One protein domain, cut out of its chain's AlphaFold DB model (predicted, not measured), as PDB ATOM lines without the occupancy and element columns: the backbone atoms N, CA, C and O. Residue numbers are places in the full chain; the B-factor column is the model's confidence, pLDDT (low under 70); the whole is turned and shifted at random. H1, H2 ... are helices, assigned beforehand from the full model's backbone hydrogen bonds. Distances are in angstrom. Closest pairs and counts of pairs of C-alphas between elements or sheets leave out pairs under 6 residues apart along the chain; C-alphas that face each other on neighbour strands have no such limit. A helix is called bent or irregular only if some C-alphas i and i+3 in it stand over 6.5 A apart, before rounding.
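Overview. This is residues 17 to 57 of the 220 residues of the protein "Dot/Icm secretion system substrate" of Legionella moravica (UniProt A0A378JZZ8). A long straight helix, H1, and a much shorter one, H2, meet near their ends as an uneven V, with the corner around residues 40 to 48. H2 folds back from the end of H1 at a slant, and residues 17 to 39 of H1 stick out as a long free arm that makes the length. The printed part has 41 residues with two named helices, H1 then H2 along the chain, and no named strand; the class is all helix. It is extended, with a radius of gyration of the C-alphas of 14.8 A, and the C-alphas span 45 by 22 by 6 A.

Along the chain. H1, the longest helix, holds residues 17 to 42 and measures 37.5 A from first to last C-alpha. It begins at C-alpha 17 at (-12.895, 23.764, 0.795) and ends at C-alpha 42 at (-47.915, 19.076, 13.385). H2 holds residues 45 to 55, 15.1 A long, and ends at C-alpha 55 at (-37.695, 8.156, 23.339). Neither helix is bent.

Arrangement. H1 and H2 are close but not clearly touching, with 1 pair of C-alphas within 8 A, those of Leu 40 and Leu 48, 7.0 A apart. Their lines stand at a steep tilt of 53 degrees, and they run opposite ways. Their centres are 23.2 A apart. A tight link of 2 residues joins them. In H1 and H2 every O i to N i+4 pair is within hydrogen-bond range.

Size, cuts and confidence. The two C-alphas farthest apart are those of Glu 17 and Leu 46, 45.1 A. Residues 17 to 39, which belong to H1, stand free, and so do residues 52 to 57, of which 52 to 55 belong to H2. The printed part has no cut and no long link. The mean pLDDT of the printed part is 81.9; residues 51 to 56 are under 70.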
ATOM      1  N   GLU A  17     -12.142  25.007   1.012       93.12
ATOM      2  CA  GLU A  17     -12.895  23.764   0.795       93.12
ATOM      3  C   GLU A  17     -13.408  23.177   2.115       93.12
ATOM      4  O   GLU A  17     -14.575  22.799   2.201       93.12
ATOM      5  N   GLU A  18     -12.576  23.157   3.160       91.69
ATOM      6  CA  GLU A  18     -12.975  22.712   4.498       91.69
ATOM      7  C   GLU A  18     -14.085  23.594   5.085       91.69
ATOM      8  O   GLU A  18     -15.063  23.066   5.613       91.69
ATOM      9  N   GLN A  19     -13.992  24.921   4.935       90.38
ATOM     10  CA  GLN A  19     -15.062  25.832   5.353       90.38
ATOM     11  C   GLN A  19     -16.363  25.591   4.594       90.38
ATOM     12  O   GLN A  19     -17.415  25.508   5.218       90.38
ATOM     13  N   LYS A  20     -16.305  25.446   3.265       92.81
ATOM     14  CA  LYS A  20     -17.501  25.154   2.464       92.81
ATOM     15  C   LYS A  20     -18.156  23.847   2.882       92.81
ATOM     16  O   LYS A  20     -19.374  23.785   2.987       92.81
ATOM     17  N   LYS A  21     -17.355  22.815   3.150       93.25
ATOM     18  CA  LYS A  21     -17.861  21.529   3.628       93.25
ATOM     19  C   LYS A  21     -18.532  21.662   4.995       93.25
ATOM     20  O   LYS A  21     -19.580  21.065   5.212       93.25
ATOM     21  N   LEU A  22     -17.948  22.449   5.897       89.31
ATOM     22  CA  LEU A  22     -18.543  22.723   7.202       89.31
ATOM     23  C   LEU A  22     -19.866  23.490   7.068       89.31
ATOM     24  O   LEU A  22     -20.839  23.139   7.725       89.31
ATOM     25  N   GLU A  23     -19.921  24.501   6.202       92.31
ATOM     26  CA  GLU A  23     -21.136  25.278   5.934       92.31
ATOM     27  C   GLU A  23     -22.243  24.404   5.323       92.31
ATOM     28  O   GLU A  23     -23.396  24.479   5.741       92.31
ATOM     29  N   GLU A  24     -21.891  23.505   4.400       92.44
ATOM     30  CA  GLU A  24     -22.820  22.527   3.825       92.44
ATOM     31  C   GLU A  24     -23.358  21.562   4.893       92.44
ATOM     32  O   GLU A  24     -24.565  21.321   4.954       92.44
ATOM     33  N   GLN A  25     -22.496  21.074   5.793       87.44
ATOM     34  CA  GLN A  25     -22.916  20.251   6.931       87.44
ATOM     35  C   GLN A  25     -23.858  21.009   7.872       87.44
ATOM     36  O   GLN A  25     -24.888  20.465   8.268       87.44
ATOM     37  N   GLN A  26     -23.550  22.267   8.192       90.44
ATOM     38  CA  GLN A  26     -24.407  23.106   9.031       90.44
ATOM     39  C   GLN A  26     -25.761  23.377   8.374       90.44
ATOM     40  O   GLN A  26     -26.790  23.331   9.045       90.44
ATOM     41  N   LEU A  27     -25.786  23.621   7.063       93.81
ATOM     42  CA  LEU A  27     -27.026  23.818   6.318       93.81
ATOM     43  C   LEU A  27     -27.870  22.538   6.287       93.81
ATOM     44  O   LEU A  27     -29.094  22.596   6.429       93.81
ATOM     45  N   GLN A  28     -27.227  21.380   6.133       90.94
ATOM     46  CA  GLN A  28     -27.900  20.087   6.189       90.94
ATOM     47  C   GLN A  28     -28.493  19.826   7.579       90.94
ATOM     48  O   GLN A  28     -29.655  19.432   7.679       90.94
ATOM     49  N   GLU A  29     -27.729  20.080   8.643       88.31
ATOM     50  CA  GLU A  29     -28.199  19.955  10.023       88.31
ATOM     51  C   GLU A  29     -29.380  20.902  10.287       88.31
ATOM     52  O   GLU A  29     -30.425  20.469  10.776       88.31
ATOM     53  N   LEU A  30     -29.281  22.166   9.861       88.94
ATOM     54  CA  LEU A  30     -30.355  23.151   9.990       88.94
ATOM     55  C   LEU A  30     -31.640  22.706   9.276       88.94
ATOM     56  O   LEU A  30     -32.729  22.834   9.838       88.94
ATOM     57  N   ASN A  31     -31.529  22.155   8.065       89.56
ATOM     58  CA  ASN A  31     -32.680  21.618   7.338       89.56
ATOM     59  C   ASN A  31     -33.316  20.430   8.067       89.56
ATOM     60  O   ASN A  31     -34.539  20.392   8.200       89.56
ATOM     61  N   GLN A  32     -32.515  19.501   8.597       86.06
ATOM     62  CA  GLN A  32     -33.034  18.381   9.388       86.06
ATOM     63  C   GLN A  32     -33.749  18.861  10.657       86.06
ATOM     64  O   GLN A  32     -34.813  18.345  11.003       86.06
ATOM     65  N   LEU A  33     -33.201  19.868  11.342       84.38
ATOM     66  CA  LEU A  33     -33.829  20.482  12.512       84.38
ATOM     67  C   LEU A  33     -35.140  21.185  12.158       84.38
ATOM     68  O   LEU A  33     -36.129  21.008  12.869       84.38
ATOM     69  N   MET A  34     -35.182  21.944  11.060       85.12
ATOM     70  CA  MET A  34     -36.418  22.576  10.591       85.12
ATOM     71  C   MET A  34     -37.486  21.542  10.238       85.12
ATOM     72  O   MET A  34     -38.652  21.726  10.590       85.12
ATOM     73  N   GLU A  35     -37.105  20.450   9.578       85.81
ATOM     74  CA  GLU A  35     -38.030  19.381   9.221       85.81
ATOM     75  C   GLU A  35     -38.578  18.678  10.466       85.81
ATOM     76  O   GLU A  35     -39.797  18.568  10.616       85.81
ATOM     77  N   LYS A  36     -37.707  18.305  11.414       82.31
ATOM     78  CA  LYS A  36     -38.117  17.745  12.710       82.31
ATOM     79  C   LYS A  36     -39.041  18.694  13.465       82.31
ATOM     80  O   LYS A  36     -40.087  18.271  13.944       82.31
ATOM     81  N   ASN A  37     -38.710  19.981  13.530       85.56
ATOM     82  CA  ASN A  37     -39.548  20.965  14.209       85.56
ATOM     83  C   ASN A  37     -40.910  21.134  13.512       85.56
ATOM     84  O   ASN A  37     -41.935  21.247  14.177       85.56
ATOM     85  N   SER A  38     -40.955  21.082  12.176       85.19
ATOM     86  CA  SER A  38     -42.215  21.086  11.422       85.19
ATOM     87  C   SER A  38     -43.068  19.853  11.721       85.19
ATOM     88  O   SER A  38     -44.285  19.970  11.837       85.19
ATOM     89  N   GLN A  39     -42.450  18.677  11.855       80.19
ATOM     90  CA  GLN A  39     -43.144  17.446  12.239       80.19
ATOM     91  C   GLN A  39     -43.684  17.538  13.671       80.19
ATOM     92  O   GLN A  39     -44.863  17.269  13.889       80.19
ATOM     93  N   LEU A  40     -42.870  18.011  14.619       80.38
ATOM     94  CA  LEU A  40     -43.278  18.221  16.012       80.38
ATOM     95  C   LEU A  40     -44.418  19.238  16.132       80.38
ATOM     96  O   LEU A  40     -45.368  19.007  16.869       80.38
ATOM     97  N   ALA A  41     -44.376  20.328  15.361       81.94
ATOM     98  CA  ALA A  41     -45.439  21.332  15.337       81.94
ATOM     99  C   ALA A  41     -46.766  20.809  14.755       81.94
ATOM    100  O   ALA A  41     -47.819  21.392  15.014       81.94
ATOM    101  N   LYS A  42     -46.726  19.736  13.952       82.62
ATOM    102  CA  LYS A  42     -47.915  19.076  13.385       82.62
ATOM    103  C   LYS A  42     -48.490  17.995  14.301       82.62
ATOM    104  O   LYS A  42     -49.646  17.625  14.115       82.62
ATOM    105  N   MET A  43     -47.705  17.483  15.247       78.88
ATOM    106  CA  MET A  43     -48.152  16.477  16.207       78.88
ATOM    107  C   MET A  43     -49.038  17.105  17.284       78.88
ATOM    108  O   MET A  43     -48.804  18.221  17.751       78.88
ATOM    109  N   SER A  44     -50.060  16.371  17.711       84.31
ATOM    110  CA  SER A  44     -50.841  16.743  18.887       84.31
ATOM    111  C   SER A  44     -50.002  16.621  20.163       84.31
ATOM    112  O   SER A  44     -49.024  15.878  20.227       84.31
ATOM    113  N   MET A  45     -50.413  17.308  21.232       76.56
ATOM    114  CA  MET A  45     -49.727  17.226  22.529       76.56
ATOM    115  C   MET A  45     -49.675  15.793  23.089       76.56
ATOM    116  O   MET A  45     -48.718  15.439  23.772       76.56
ATOM    117  N   LEU A  46     -50.670  14.961  22.762       77.38
ATOM    118  CA  LEU A  46     -50.732  13.559  23.176       77.38
ATOM    119  C   LEU A  46     -49.721  12.703  22.393       77.38
ATOM    120  O   LEU A  46     -49.009  11.905  22.994       77.38
ATOM    121  N   GLU A  47     -49.574  12.940  21.086       78.00
ATOM    122  CA  GLU A  47     -48.536  12.307  20.258       78.00
ATOM    123  C   GLU A  47     -47.126  12.750  20.660       78.00
ATOM    124  O   GLU A  47     -46.214  11.931  20.699       78.00
ATOM    125  N   LEU A  48     -46.944  14.024  21.021       76.88
ATOM    126  CA  LEU A  48     -45.659  14.552  21.483       76.88
ATOM    127  C   LEU A  48     -45.244  13.924  22.821       76.88
ATOM    128  O   LEU A  48     -44.077  13.601  23.036       76.88
ATOM    129  N   GLN A  49     -46.213  13.720  23.717       72.00
ATOM    130  CA  GLN A  49     -46.000  13.065  25.001       72.00
ATOM    131  C   GLN A  49     -45.727  11.561  24.834       72.00
ATOM    132  O   GLN A  49     -44.876  11.023  25.542       72.00
ATOM    133  N   GLU A  50     -46.386  10.894  23.882       72.38
ATOM    134  CA  GLU A  50     -46.101   9.498  23.530       72.38
ATOM    135  C   GLU A  50     -44.724   9.344  22.862       72.38
ATOM    136  O   GLU A  50     -43.985   8.418  23.192       72.38
ATOM    137  N   ALA A  51     -44.337  10.268  21.978       68.06
ATOM    138  CA  ALA A  51     -43.016  10.292  21.357       68.06
ATOM    139  C   ALA A  51     -41.910  10.478  22.406       68.06
ATOM    140  O   ALA A  51     -40.958   9.706  22.429       68.06
ATOM    141  N   LEU A  52     -42.084  11.419  23.341       69.38
ATOM    142  CA  LEU A  52     -41.183  11.587  24.486       69.38
ATOM    143  C   LEU A  52     -41.142  10.346  25.378       69.38
ATOM    144  O   LEU A  52     -40.077   9.992  25.875       69.38
ATOM    145  N   ALA A  53     -42.279   9.684  25.602       62.78
ATOM    146  CA  ALA A  53     -42.323   8.455  26.387       62.78
ATOM    147  C   ALA A  53     -41.560   7.312  25.696       62.78
ATOM    148  O   ALA A  53     -40.766   6.655  26.361       62.78
ATOM    149  N   LYS A  54     -41.731   7.138  24.378       62.38
ATOM    150  CA  LYS A  54     -40.982   6.174  23.550       62.38
ATOM    151  C   LYS A  54     -39.489   6.482  23.495       62.38
ATOM    152  O   LYS A  54     -38.683   5.568  23.587       62.38
ATOM    153  N   GLU A  55     -39.106   7.750  23.374       59.59
ATOM    154  CA  GLU A  55     -37.695   8.156  23.339       59.59
ATOM    155  C   GLU A  55     -37.011   7.963  24.703       59.59
ATOM    156  O   GLU A  55     -35.811   7.716  24.784       59.59
ATOM    157  N   LYS A  56     -37.791   8.006  25.788       61.62
ATOM    158  CA  LYS A  56     -37.325   7.701  27.145       61.62
ATOM    159  C   LYS A  56     -37.245   6.199  27.432       61.62
ATOM    160  O   LYS A  56     -36.651   5.812  28.443       61.62
ATOM    161  N   GLU A  57     -37.842   5.350  26.595       71.62
ATOM    162  CA  GLU A  57     -37.664   3.907  26.706       71.62
ATOM    163  C   GLU A  57     -36.276   3.531  26.197       71.62
ATOM    164  O   GLU A  57     -35.993   3.517  25.001       71.62
TER     165      GLU A  57